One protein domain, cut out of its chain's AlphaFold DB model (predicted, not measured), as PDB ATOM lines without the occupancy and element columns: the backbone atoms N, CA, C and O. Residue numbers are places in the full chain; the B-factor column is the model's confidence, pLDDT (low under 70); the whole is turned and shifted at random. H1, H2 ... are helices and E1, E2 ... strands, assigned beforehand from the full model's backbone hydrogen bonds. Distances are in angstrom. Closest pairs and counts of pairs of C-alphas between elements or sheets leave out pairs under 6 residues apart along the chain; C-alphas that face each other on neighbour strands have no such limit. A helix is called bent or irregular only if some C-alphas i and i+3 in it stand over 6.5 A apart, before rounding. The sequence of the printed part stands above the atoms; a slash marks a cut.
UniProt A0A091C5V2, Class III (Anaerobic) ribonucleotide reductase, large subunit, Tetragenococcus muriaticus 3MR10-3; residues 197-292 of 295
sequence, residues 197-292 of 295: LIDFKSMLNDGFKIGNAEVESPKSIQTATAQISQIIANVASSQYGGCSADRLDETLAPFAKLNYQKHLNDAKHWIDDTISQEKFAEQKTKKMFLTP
ATOM      1  N   LEU A 197      60.787  18.757  78.509       97.06
ATOM      2  CA  LEU A 197      62.176  19.211  78.514       97.06
ATOM      3  C   LEU A 197      63.055  17.969  78.368       97.06
ATOM      4  O   LEU A 197      63.016  17.086  79.226       97.06
ATOM      5  N   ILE A 198      63.814  17.883  77.279       96.81
ATOM      6  CA  ILE A 198      64.663  16.718  77.021       96.81
ATOM      7  C   ILE A 198      65.924  16.826  77.883       96.81
ATOM      8  O   ILE A 198      66.611  17.849  77.866       96.81
ATOM      9  N   ASP A 199      66.260  15.751  78.599       96.69
ATOM     10  CA  ASP A 199      67.478  15.670  79.412       96.69
ATOM     11  C   ASP A 199      68.725  15.410  78.548       96.69
ATOM     12  O   ASP A 199      69.349  14.346  78.578       96.69
ATOM     13  N   PHE A 200      69.104  16.412  77.752       97.00
ATOM     14  CA  PHE A 200      70.301  16.347  76.914       97.00
ATOM     15  C   PHE A 200      71.579  16.163  77.727       97.00
ATOM     16  O   PHE A 200      72.532  15.563  77.235       97.00
ATOM     17  N   LYS A 201      71.618  16.667  78.963       95.06
ATOM     18  CA  LYS A 201      72.804  16.568  79.808       95.06
ATOM     19  C   LYS A 201      73.121  15.110  80.116       95.06
ATOM     20  O   LYS A 201      74.259  14.705  79.888       95.06
ATOM     21  N   SER A 202      72.161  14.333  80.610       95.56
ATOM     22  CA  SER A 202      72.409  12.917  80.909       95.56
ATOM     23  C   SER A 202      72.630  12.127  79.622       95.56
ATOM     24  O   SER A 202      73.636  11.435  79.497       95.56
ATOM     25  N   MET A 203      71.784  12.328  78.602       96.38
ATOM     26  CA  MET A 203      71.898  11.599  77.331       96.38
ATOM     27  C   MET A 203      73.268  11.784  76.660       96.38
ATOM     28  O   MET A 203      73.870  10.816  76.205       96.38
ATOM     29  N   LEU A 204      73.804  13.007  76.605       96.62
ATOM     30  CA  LEU A 204      75.101  13.247  75.966       96.62
ATOM     31  C   LEU A 204      76.288  12.797  76.831       96.62
ATOM     32  O   LEU A 204      77.344  12.499  76.282       96.62
ATOM     33  N   ASN A 205      76.166  12.757  78.159       94.19
ATOM     34  CA  ASN A 205      77.267  12.316  79.024       94.19
ATOM     35  C   ASN A 205      77.335  10.790  79.144       94.19
ATOM     36  O   ASN A 205      78.424  10.225  79.050       94.19
ATOM     37  N   ASP A 206      76.188  10.134  79.287       95.25
ATOM     38  CA  ASP A 206      76.109   8.697  79.561       95.25
ATOM     39  C   ASP A 206      75.959   7.862  78.280       95.25
ATOM     40  O   ASP A 206      76.162   6.647  78.289       95.25
ATOM     41  N   GLY A 207      75.643   8.516  77.159       93.50
ATOM     42  CA  GLY A 207      75.213   7.852  75.938       93.50
ATOM     43  C   GLY A 207      73.732   7.475  75.985       93.50
ATOM     44  O   GLY A 207      73.037   7.635  76.988       93.50
ATOM     45  N   PHE A 208      73.210   7.004  74.858       95.25
ATOM     46  CA  PHE A 208      71.804   6.626  74.727       95.25
ATOM     47  C   PHE A 208      71.608   5.628  73.585       95.25
ATOM     48  O   PHE A 208      72.502   5.392  72.776       95.25
ATOM     49  N   LYS A 209      70.407   5.055  73.486       94.00
ATOM     50  CA  LYS A 209      70.026   4.161  72.388       94.00
ATOM     51  C   LYS A 209      68.964   4.817  71.509       94.00
ATOM     52  O   LYS A 209      67.920   5.217  72.013       94.00
ATOM     53  N   ILE A 210      69.213   4.894  70.200       89.31
ATOM     54  CA  ILE A 210      68.205   5.272  69.195       89.31
ATOM     55  C   ILE A 210      67.936   4.062  68.306       89.31
ATOM     56  O   ILE A 210      68.827   3.563  67.614       89.31
ATOM     57  N   GLY A 211      66.693   3.579  68.321       85.44
ATOM     58  CA  GLY A 211      66.313   2.348  67.631       85.44
ATOM     59  C   GLY A 211      67.178   1.175  68.096       85.44
ATOM     60  O   GLY A 211      67.108   0.762  69.251       85.44
ATOM     61  N   ASN A 212      68.022   0.663  67.201       88.25
ATOM     62  CA  ASN A 212      68.950  -0.435  67.489       88.25
ATOM     63  C   ASN A 212      70.406   0.015  67.691       88.25
ATOM     64  O   ASN A 212      71.250  -0.828  67.977       88.25
ATOM     65  N   ALA A 213      70.707   1.306  67.538       89.94
ATOM     66  CA  ALA A 213      72.060   1.834  67.649       89.94
ATOM     67  C   ALA A 213      72.328   2.358  69.064       89.94
ATOM     68  O   ALA A 213      71.560   3.172  69.580       89.94
ATOM     69  N   GLU A 214      73.433   1.916  69.665       94.69
ATOM     70  CA  GLU A 214      73.995   2.552  70.856       94.69
ATOM     71  C   GLU A 214      74.881   3.724  70.443       94.69
ATOM     72  O   GLU A 214      75.713   3.620  69.540       94.69
ATOM     73  N   VAL A 215      74.658   4.859  71.092       95.06
ATOM     74  CA  VAL A 215      75.322   6.121  70.814       95.06
ATOM     75  C   VAL A 215      76.135   6.505  72.040       95.06
ATOM     76  O   VAL A 215      75.586   6.755  73.109       95.06
ATOM     77  N   GLU A 216      77.453   6.549  71.872       96.00
ATOM     78  CA  GLU A 216      78.390   6.973  72.913       96.00
ATOM     79  C   GLU A 216      78.388   8.498  73.108       96.00
ATOM     80  O   GLU A 216      77.984   9.269  72.225       96.00
ATOM     81  N   SER A 217      78.940   8.932  74.245       96.38
ATOM     82  CA  SER A 217      79.182  10.344  74.541       96.38
ATOM     83  C   SER A 217      80.015  11.031  73.439       96.38
ATOM     84  O   SER A 217      81.049  10.501  73.001       96.38
ATOM     85  N   PRO A 218      79.600  12.216  72.955       95.88
ATOM     86  CA  PRO A 218      80.271  12.886  71.857       95.88
ATOM     87  C   PRO A 218      81.632  13.432  72.295       95.88
ATOM     88  O   PRO A 218      81.798  14.029  73.354       95.88
ATOM     89  N   LYS A 219      82.627  13.308  71.414       95.00
ATOM     90  CA  LYS A 219      84.001  13.799  71.656       95.00
ATOM     91  C   LYS A 219      84.257  15.187  71.054       95.00
ATOM     92  O   LYS A 219      85.401  15.628  70.964       95.00
ATOM     93  N   SER A 220      83.203  15.846  70.573       93.94
ATOM     94  CA  SER A 220      83.239  17.186  69.984       93.94
ATOM     95  C   SER A 220      81.862  17.848  70.027       93.94
ATOM     96  O   SER A 220      80.840  17.159  70.014       93.94
ATOM     97  N   ILE A 221      81.826  19.180  70.006       93.19
ATOM     98  CA  ILE A 221      80.596  19.967  69.942       93.19
ATOM     99  C   ILE A 221      79.783  19.673  68.680       93.19
ATOM    100  O   ILE A 221      78.565  19.598  68.766       93.19
ATOM    101  N   GLN A 222      80.413  19.422  67.525       92.56
ATOM    102  CA  GLN A 222      79.677  19.048  66.311       92.56
ATOM    103  C   GLN A 222      78.921  17.745  66.494       92.56
ATOM    104  O   GLN A 222      77.736  17.672  66.179       92.56
ATOM    105  N   THR A 223      79.607  16.724  67.013       93.19
ATOM    106  CA  THR A 223      78.987  15.427  67.281       93.19
ATOM    107  C   THR A 223      77.854  15.589  68.290       93.19
ATOM    108  O   THR A 223      76.779  15.053  68.054       93.19
ATOM    109  N   ALA A 224      78.047  16.394  69.340       94.94
ATOM    110  CA  ALA A 224      77.002  16.687  70.317       94.94
ATOM    111  C   ALA A 224      75.781  17.361  69.671       94.94
ATOM    112  O   ALA A 224      74.660  16.898  69.844       94.94
ATOM    113  N   THR A 225      75.980  18.397  68.848       93.62
ATOM    114  CA  THR A 225      74.877  19.072  68.139       93.62
ATOM    115  C   THR A 225      74.158  18.160  67.140       93.62
ATOM    116  O   THR A 225      72.939  18.234  67.011       93.62
ATOM    117  N   ALA A 226      74.884  17.256  66.474       92.44
ATOM    118  CA  ALA A 226      74.296  16.273  65.568       92.44
ATOM    119  C   ALA A 226      73.502  15.191  66.317       92.44
ATOM    120  O   ALA A 226      72.478  14.726  65.829       92.44
ATOM    121  N   GLN A 227      73.953  14.789  67.506       94.88
ATOM    122  CA  GLN A 227      73.196  13.888  68.373       94.88
ATOM    123  C   GLN A 227      71.939  14.576  68.920       94.88
ATOM    124  O   GLN A 227      70.875  13.968  68.907       94.88
ATOM    125  N   ILE A 228      72.018  15.853  69.312       95.06
ATOM    126  CA  ILE A 228      70.851  16.640  69.749       95.06
ATOM    127  C   ILE A 228      69.759  16.656  68.676       95.06
ATOM    128  O   ILE A 228      68.602  16.396  68.998       95.06
ATOM    129  N   SER A 229      70.095  16.909  67.405       93.56
ATOM    130  CA  SER A 229      69.084  16.918  66.337       93.56
ATOM    131  C   SER A 229      68.428  15.547  66.141       93.56
ATOM    132  O   SER A 229      67.212  15.469  65.964       93.56
ATOM    133  N   GLN A 230      69.200  14.460  66.249       93.62
ATOM    134  CA  GLN A 230      68.672  13.092  66.195       93.62
ATOM    135  C   GLN A 230      67.752  12.785  67.382       93.62
ATOM    136  O   GLN A 230      66.684  12.204  67.188       93.62
ATOM    137  N   ILE A 231      68.136  13.194  68.593       95.25
ATOM    138  CA  ILE A 231      67.313  13.036  69.795       95.25
ATOM    139  C   ILE A 231      65.989  13.785  69.618       95.25
ATOM    140  O   ILE A 231      64.936  13.178  69.792       95.25
ATOM    141  N   ILE A 232      66.023  15.061  69.209       95.44
ATOM    142  CA  ILE A 232      64.813  15.872  68.995       95.44
ATOM    143  C   ILE A 232      63.876  15.193  67.996       95.44
ATOM    144  O   ILE A 232      62.690  15.064  68.283       95.44
ATOM    145  N   ALA A 233      64.391  14.713  66.861       93.31
ATOM    146  CA  ALA A 233      63.571  14.043  65.853       93.31
ATOM    147  C   ALA A 233      62.866  12.785  66.398       93.31
ATOM    148  O   ALA A 233      61.697  12.546  66.092       93.31
ATOM    149  N   ASN A 234      63.557  11.994  67.226       93.56
ATOM    150  CA  ASN A 234      63.003  10.776  67.822       93.56
ATOM    151  C   ASN A 234      61.987  11.074  68.932       93.56
ATOM    152  O   ASN A 234      60.926  10.450  68.969       93.56
ATOM    153  N   VAL A 235      62.280  12.040  69.807       94.44
ATOM    154  CA  VAL A 235      61.344  12.458  70.861       94.44
ATOM    155  C   VAL A 235      60.090  13.066  70.237       94.44
ATOM    156  O   VAL A 235      58.992  12.639  70.577       94.44
ATOM    157  N   ALA A 236      60.235  13.960  69.253       92.81
ATOM    158  CA  ALA A 236      59.112  14.572  68.539       92.81
ATOM    159  C   ALA A 236      58.243  13.555  67.784       92.81
ATOM    160  O   ALA A 236      57.074  13.814  67.544       92.81
ATOM    161  N   SER A 237      58.794  12.394  67.421       91.06
ATOM    162  CA  SER A 237      58.042  11.305  66.781       91.06
ATOM    163  C   SER A 237      57.382  10.349  67.791       91.06
ATOM    164  O   SER A 237      56.675   9.428  67.390       91.06
ATOM    165  N   SER A 238      57.628  10.540  69.091       91.69
ATOM    166  CA  SER A 238      57.103   9.714  70.193       91.69
ATOM    167  C   SER A 238      56.087  10.462  71.069       91.69
ATOM    168  O   SER A 238      55.550   9.897  72.022       91.69
ATOM    169  N   GLN A 239      55.829  11.732  70.761       94.25
ATOM    170  CA  GLN A 239      54.916  12.622  71.471       94.25
ATOM    171  C   GLN A 239      54.242  13.557  70.453       94.25
ATOM    172  O   GLN A 239      54.770  13.745  69.363       94.25
ATOM    173  N   TYR A 240      53.115  14.175  70.797       92.19
ATOM    174  CA  TYR A 240      52.426  15.123  69.901       92.19
ATOM    175  C   TYR A 240      52.712  16.597  70.241       92.19
ATOM    176  O   TYR A 240      52.296  17.500  69.518       92.19
ATOM    177  N   GLY A 241      53.432  16.846  71.340       93.38
ATOM    178  CA  GLY A 241      53.786  18.185  71.803       93.38
ATOM    179  C   GLY A 241      55.192  18.654  71.433       93.38
ATOM    180  O   GLY A 241      56.013  17.951  70.840       93.38
ATOM    181  N   GLY A 242      55.502  19.874  71.865       93.44
ATOM    182  CA  GLY A 242      56.798  20.509  71.660       93.44
ATOM    183  C   GLY A 242      57.951  19.834  72.415       93.44
ATOM    184  O   GLY A 242      57.819  19.405  73.564       93.44
ATOM    185  N   CYS A 243      59.115  19.797  71.767       95.12
ATOM    186  CA  CYS A 243      60.389  19.396  72.362       95.12
ATOM    187  C   CYS A 243      61.191  20.642  72.731       95.12
ATOM    188  O   CYS A 243      61.421  21.498  71.879       95.12
ATOM    189  N   SER A 244      61.637  20.742  73.979       95.25
ATOM    190  CA  SER A 244      62.430  21.879  74.446       95.25
ATOM    191  C   SER A 244      63.812  21.443  74.918       95.25
ATOM    192  O   SER A 244      63.969  20.401  75.557       95.25
ATOM    193  N   ALA A 245      64.806  22.267  74.596       93.75
ATOM    194  CA  ALA A 245      66.191  22.101  75.005       93.75
ATOM    195  C   ALA A 245      66.562  23.220  75.978       93.75
ATOM    196  O   ALA A 245      66.673  24.379  75.579       93.75
ATOM    197  N   ASP A 246      66.722  22.872  77.251       93.44
ATOM    198  CA  ASP A 246      67.120  23.824  78.286       93.44
ATOM    199  C   ASP A 246      68.648  23.959  78.355       93.44
ATOM    200  O   ASP A 246      69.370  22.977  78.166       93.44
ATOM    201  N   ARG A 247      69.131  25.182  78.617       94.31
ATOM    202  CA  ARG A 247      70.550  25.510  78.889       94.31
ATOM    203  C   ARG A 247      71.536  24.791  77.962       94.31
ATOM    204  O   ARG A 247      72.474  24.109  78.392       94.31
ATOM    205  N   LEU A 248      71.297  24.908  76.654       92.88
ATOM    206  CA  LEU A 248      72.147  24.283  75.638       92.88
ATOM    207  C   LEU A 248      73.579  24.818  75.658       92.88
ATOM    208  O   LEU A 248      74.507  24.073  75.360       92.88
ATOM    209  N   ASP A 249      73.765  26.081  76.022       92.75
ATOM    210  CA  ASP A 249      75.069  26.702  76.235       92.75
ATOM    211  C   ASP A 249      75.895  25.949  77.286       92.75
ATOM    212  O   ASP A 249      77.042  25.584  77.027       92.75
ATOM    213  N   GLU A 250      75.299  25.635  78.434       95.31
ATOM    214  CA  GLU A 250      75.954  24.869  79.497       95.31
ATOM    215  C   GLU A 250      76.107  23.394  79.144       95.31
ATOM    216  O   GLU A 250      77.149  22.794  79.414       95.31
ATOM    217  N   THR A 251      75.091  22.812  78.509       94.88
ATOM    218  CA  THR A 251      75.103  21.409  78.085       94.88
ATOM    219  C   THR A 251      76.192  21.151  77.040       94.88
ATOM    220  O   THR A 251      76.844  20.108  77.069       94.88
ATOM    221  N   LEU A 252      76.439  22.107  76.138       94.88
ATOM    222  CA  LEU A 252      77.445  21.991  75.081       94.88
ATOM    223  C   LEU A 252      78.849  22.453  75.499       94.88
ATOM    224  O   LEU A 252      79.830  22.078  74.845       94.88
ATOM    225  N   ALA A 253      78.981  23.230  76.580       94.75
ATOM    226  CA  ALA A 253      80.261  23.773  77.036       94.75
ATOM    227  C   ALA A 253      81.365  22.713  77.265       94.75
ATOM    228  O   ALA A 253      82.499  22.948  76.826       94.75
ATOM    229  N   PRO A 254      81.100  21.532  77.870       95.25
ATOM    230  CA  PRO A 254      82.115  20.486  78.018       95.25
ATOM    231  C   PRO A 254      82.667  20.005  76.672       95.25
ATOM    232  O   PRO A 254      83.878  19.848  76.517       95.25
ATOM    233  N   PHE A 255      81.804  19.846  75.668       95.00
ATOM    234  CA  PHE A 255      82.203  19.371  74.343       95.00
ATOM    235  C   PHE A 255      82.970  20.440  73.557       95.00
ATOM    236  O   PHE A 255      83.943  20.122  72.874       95.00
ATOM    237  N   ALA A 256      82.616  21.719  73.720       94.25
ATOM    238  CA  ALA A 256      83.418  22.825  73.199       94.25
ATOM    239  C   ALA A 256      84.831  22.855  73.797       94.25
ATOM    240  O   ALA A 256      85.812  23.082  73.081       94.25
ATOM    241  N   LYS A 257      84.954  22.591  75.103       95.50
ATOM    242  CA  LYS A 257      86.250  22.514  75.785       95.50
ATOM    243  C   LYS A 257      87.117  21.386  75.222       95.50
ATOM    244  O   LYS A 257      88.314  21.598  75.034       95.50
ATOM    245  N   LEU A 258      86.530  20.231  74.889       95.56
ATOM    246  CA  LEU A 258      87.246  19.135  74.218       95.56
ATOM    247  C   LEU A 258      87.783  19.559  72.845       95.56
ATOM    248  O   LEU A 258      88.935  19.271  72.519       95.56
ATOM    249  N   ASN A 259      86.992  20.292  72.053       95.12
ATOM    250  CA  ASN A 259      87.471  20.841  70.782       95.12
ATOM    251  C   ASN A 259      88.631  21.818  70.967       95.12
ATOM    252  O   ASN A 259      89.623  21.713  70.248       95.12
ATOM    253  N   TYR A 260      88.532  22.727  71.939       96.19
ATOM    254  CA  TYR A 260      89.611  23.662  72.245       96.19
ATOM    255  C   TYR A 260      90.899  22.930  72.625       96.19
ATOM    256  O   TYR A 260      91.952  23.201  72.054       96.19
ATOM    257  N   GLN A 261      90.811  21.949  73.526       96.69
ATOM    258  CA  GLN A 261      91.957  21.131  73.930       96.69
ATOM    259  C   GLN A 261      92.569  20.377  72.747       96.69
ATOM    260  O   GLN A 261      93.790  20.347  72.607       96.69
ATOM    261  N   LYS A 262      91.732  19.815  71.866       95.44
ATOM    262  CA  LYS A 262      92.189  19.165  70.637       95.44
ATOM    263  C   LYS A 262      92.961  20.139  69.746       95.44
ATOM    264  O   LYS A 262      94.086  19.843  69.367       95.44
ATOM    265  N   HIS A 263      92.402  21.315  69.467       95.38
ATOM    266  CA  HIS A 263      93.059  22.312  68.619       95.38
ATOM    267  C   HIS A 263      94.315  22.913  69.244       95.38
ATOM    268  O   HIS A 263      95.254  23.228  68.518       95.38
ATOM    269  N   LEU A 264      94.358  23.050  70.568       96.38
ATOM    270  CA  LEU A 264      95.555  23.484  71.280       96.38
ATOM    271  C   LEU A 264      96.663  22.432  71.182       96.38
ATOM    272  O   LEU A 264      97.818  22.775  70.945       96.38
ATOM    273  N   ASN A 265      96.321  21.150  71.325       95.31
ATOM    274  CA  ASN A 265      97.272  20.062  71.120       95.31
ATOM    275  C   ASN A 265      97.767  20.028  69.673       95.31
ATOM    276  O   ASN A 265      98.969  19.904  69.463       95.31
ATOM    277  N   ASP A 266      96.886  20.212  68.687       94.38
ATOM    278  CA  ASP A 266      97.286  20.331  67.283       94.38
ATOM    279  C   ASP A 266      98.256  21.511  67.091       94.38
ATOM    280  O   ASP A 266      99.311  21.346  66.488       94.38
ATOM    281  N   ALA A 267      97.949  22.684  67.656       95.31
ATOM    282  CA  ALA A 267      98.782  23.880  67.537       95.31
ATOM    283  C   ALA A 267     100.202  23.675  68.083       95.31
ATOM    284  O   ALA A 267     101.161  24.091  67.440       95.31
ATOM    285  N   LYS A 268     100.346  22.981  69.218       94.44
ATOM    286  CA  LYS A 268     101.648  22.675  69.836       94.44
ATOM    287  C   LYS A 268     102.592  21.868  68.941       94.44
ATOM    288  O   LYS A 268     103.790  21.879  69.190       94.44
ATOM    289  N   HIS A 269     102.079  21.166  67.929       93.06
ATOM    290  CA  HIS A 269     102.918  20.424  66.981       93.06
ATOM    291  C   HIS A 269     103.515  21.313  65.881       93.06
ATOM    292  O   HIS A 269     104.500  20.919  65.265       93.06
ATOM    293  N   TRP A 270     102.909  22.473  65.602       91.19
ATOM    294  CA  TRP A 270     103.213  23.280  64.411       91.19
ATOM    295  C   TRP A 270     103.573  24.740  64.712       91.19
ATOM    296  O   TRP A 270     104.028  25.444  63.816       91.19
ATOM    297  N   ILE A 271     103.313  25.212  65.932       93.81
ATOM    298  CA  ILE A 271     103.480  26.604  66.354       93.81
ATOM    299  C   ILE A 271     104.309  26.606  67.636       93.81
ATOM    300  O   ILE A 271     103.905  25.983  68.615       93.81
ATOM    301  N   ASP A 272     105.429  27.324  67.651       91.25
ATOM    302  CA  ASP A 272     106.339  27.351  68.804       91.25
ATOM    303  C   ASP A 272     105.875  28.316  69.905       91.25
ATOM    304  O   ASP A 272     106.078  28.061  71.093       91.25
ATOM    305  N   ASP A 273     105.232  29.429  69.536       94.12
ATOM    306  CA  ASP A 273     104.836  30.460  70.489       94.12
ATOM    307  C   ASP A 273     103.458  30.189  71.113       94.12
ATOM    308  O   ASP A 273     102.445  29.993  70.438       94.12
ATOM    309  N   THR A 274     103.401  30.224  72.444       92.50
ATOM    310  CA  THR A 274     102.190  29.894  73.213       92.50
ATOM    311  C   THR A 274     101.015  30.822  72.893       92.50
ATOM    312  O   THR A 274      99.874  30.373  72.827       92.50
ATOM    313  N   ILE A 275     101.280  32.102  72.618       93.75
ATOM    314  CA  ILE A 275     100.231  33.084  72.313       93.75
ATOM    315  C   ILE A 275      99.536  32.739  70.987       93.75
ATOM    316  O   ILE A 275      98.308  32.795  70.896       93.75
ATOM    317  N   SER A 276     100.286  32.374  69.945       93.19
ATOM    318  CA  SER A 276      99.694  31.981  68.663       93.19
ATOM    319  C   SER A 276      99.068  30.591  68.721       93.19
ATOM    320  O   SER A 276      98.076  30.370  68.026       93.19
ATOM    321  N   GLN A 277      99.559  29.687  69.580       94.12
ATOM    322  CA  GLN A 277      98.882  28.414  69.855       94.12
ATOM    323  C   GLN A 277      97.470  28.640  70.418       94.12
ATOM    324  O   GLN A 277      96.500  28.077  69.903       94.12
ATOM    325  N   GLU A 278      97.338  29.493  71.438       94.44
ATOM    326  CA  GLU A 278      96.047  29.830  72.050       94.44
ATOM    327  C   GLU A 278      95.116  30.513  71.043       94.44
ATOM    328  O   GLU A 278      93.979  30.071  70.861       94.44
ATOM    329  N   LYS A 279      95.611  31.512  70.299       94.19
ATOM    330  CA  LYS A 279      94.833  32.188  69.245       94.19
ATOM    331  C   LYS A 279      94.358  31.223  68.160       94.19
ATOM    332  O   LYS A 279      93.217  31.328  67.704       94.19
ATOM    333  N   PHE A 280      95.202  30.280  67.739       94.44
ATOM    334  CA  PHE A 280      94.824  29.254  66.769       94.44
ATOM    335  C   PHE A 280      93.702  28.367  67.316       94.44
ATOM    336  O   PHE A 280      92.698  28.146  66.627       94.44
ATOM    337  N   ALA A 281      93.846  27.888  68.555       94.50
ATOM    338  CA  ALA A 281      92.855  27.040  69.203       94.50
ATOM    339  C   ALA A 281      91.510  27.761  69.366       94.50
ATOM    340  O   ALA A 281      90.468  27.196  69.022       94.50
ATOM    341  N   GLU A 282      91.518  29.026  69.794       93.12
ATOM    342  CA  GLU A 282      90.320  29.865  69.882       93.12
ATOM    343  C   GLU A 282      89.663  30.070  68.516       93.12
ATOM    344  O   GLU A 282      88.463  29.846  68.369       93.12
ATOM    345  N   GLN A 283      90.431  30.450  67.489       93.31
ATOM    346  CA  GLN A 283      89.888  30.729  66.159       93.31
ATOM    347  C   GLN A 283      89.256  29.481  65.528       93.31
ATOM    348  O   GLN A 283      88.158  29.551  64.964       93.31
ATOM    349  N   LYS A 284      89.925  28.326  65.636       92.00
ATOM    350  CA  LYS A 284      89.405  27.046  65.141       92.00
ATOM    351  C   LYS A 284      88.154  26.630  65.905       92.00
ATOM    352  O   LYS A 284      87.144  26.337  65.268       92.00
ATOM    353  N   THR A 285      88.181  26.699  67.236       90.81
ATOM    354  CA  THR A 285      87.028  26.356  68.083       90.81
ATOM    355  C   THR A 285      85.849  27.295  67.824       90.81
ATOM    356  O   THR A 285      84.727  26.837  67.654       90.81
ATOM    357  N   LYS A 286      86.073  28.601  67.655       89.06
ATOM    358  CA  LYS A 286      85.013  29.560  67.307       89.06
ATOM    359  C   LYS A 286      84.356  29.236  65.965       89.06
ATOM    360  O   LYS A 286      83.133  29.281  65.849       89.06
ATOM    361  N   LYS A 287      85.146  28.852  64.955       87.19
ATOM    362  CA  LYS A 287      84.608  28.394  63.664       87.19
ATOM    363  C   LYS A 287      83.707  27.168  63.841       87.19
ATOM    364  O   LYS A 287      82.703  27.054  63.151       87.19
ATOM    365  N   MET A 288      84.032  26.290  64.786       81.69
ATOM    366  CA  MET A 288      83.255  25.089  65.083       81.69
ATOM    367  C   MET A 288      81.858  25.356  65.657       81.69
ATOM    368  O   MET A 288      80.985  24.531  65.425       81.69
ATOM    369  N   PHE A 289      81.623  26.495  66.313       74.06
ATOM    370  CA  PHE A 289      80.278  26.923  66.732       74.06
ATOM    371  C   PHE A 289      79.451  27.520  65.589       74.06
ATOM    372  O   PHE A 289      78.229  27.437  65.587       74.06
ATOM    373  N   LEU A 290      80.113  28.139  64.608       69.25
ATOM    374  CA  LEU A 290      79.443  28.850  63.514       69.25
ATOM    375  C   LEU A 290      79.018  27.930  62.365       69.25
ATOM    376  O   LEU A 290      78.198  28.330  61.545       69.25
ATOM    377  N   THR A 291      79.588  26.730  62.272       64.12
ATOM    378  CA  THR A 291      79.259  25.766  61.212       64.12
ATOM    379  C   THR A 291      77.943  25.005  61.465       64.12
ATOM    380  O   THR A 291      77.185  24.862  60.513       64.12
ATOM    381  N   PRO A 292      77.617  24.546  62.694       55.84
ATOM    382  CA  PRO A 292      76.369  23.825  62.976       55.84
ATOM    383  C   PRO A 292      75.108  24.701  62.928       55.84
ATOM    384  O   PRO A 292      74.044  24.202  62.589       55.84
TER     385      PRO A 292
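Overview. This is residues 197 to 292 of the 295 residues of the protein "Class III (Anaerobic) ribonucleotide reductase, large subunit" of Tetragenococcus muriaticus 3MR10-3 (UniProt A0A091C5V2). What would one see first? The model is a long rod: a helical hairpin of H3 and H4 makes one half, and H2 reaches out from its open end to make the other, alongside the first turns of H3. Beside H2 sit the short H1 and a small hairpin of two strands, E1 and E2. What is it made of? The printed part has 96 residues, mostly helix by class, in the order H1, E1, E2, H2, H3, H4, with one antiparallel sheet, E1 - E2. It is loose, with a radius of gyration of the C-alphas of 16.0 A and spans of 54 by 24 by 19 A.

Arrangement. How is the sheet paired? E1, residues 208 to 210, and E2, residues 213 to 215, form a hairpin, antiparallel at 146 degrees, with N 208 and O 215 3.0 A apart and N 215 and O 208 2.8 A apart, within hydrogen-bond range. What is near it? H2, residues 221 to 236, is the hub, touching three helices; the closest C-alphas of E1 and H2, Ile 210 and Asn 234, are 7.7 A apart. H1, residues 200 to 206, only just touches H2, with 3 pairs of C-alphas within 8 A, the closest Leu 204 and Ala 224 at 6.9 A, at a steep tilt of 66 degrees, opposite ways. Where does the other half join? H2, with residues 221 to 225 alone, touches H3, residues 248 to 270, in a helical hairpin at a shallow tilt of 27 degrees; the closest C-alphas are Ile 221 and Phe 255, 4.7 A. H3 and H4, residues 274 to 290, touch as a helical hairpin at a steep tilt of 42 degrees, closest at the C-alphas of His 263 and Ala 281, 4.8 A. H2 and H4 touch only at their ends, closest at the C-alphas of Gln 222 and Met 288, 7.1 A. Are the helices' backbones even? Every O i to N i+4 pair is within hydrogen-bond range in H1, H2 and H4, but 15 of 19 in H3.

Along the chain. Where do the helices begin and end? H1 begins at C-alpha 200, (70.301, 16.347, 76.914), and H4 ends at C-alpha 290, (79.443, 28.850, 63.514). How long are they? H2 is 22.2 A, H3 33.0 A and H4 24.8 A long. Is H3 even? It is irregular, C-alphas 251 and 254 being 7.1 A apart, with a kink of 36 degrees near residue 255.

Size, cuts and confidence. How far does it reach? The two C-alphas farthest apart, of Tyr 240 and Asp 272, are 55.3 A apart. Is anything missing or uncertain? The printed part has no cut; the link from H2 to H3 is long, and pLDDT is under 70 at residues 290 to 292.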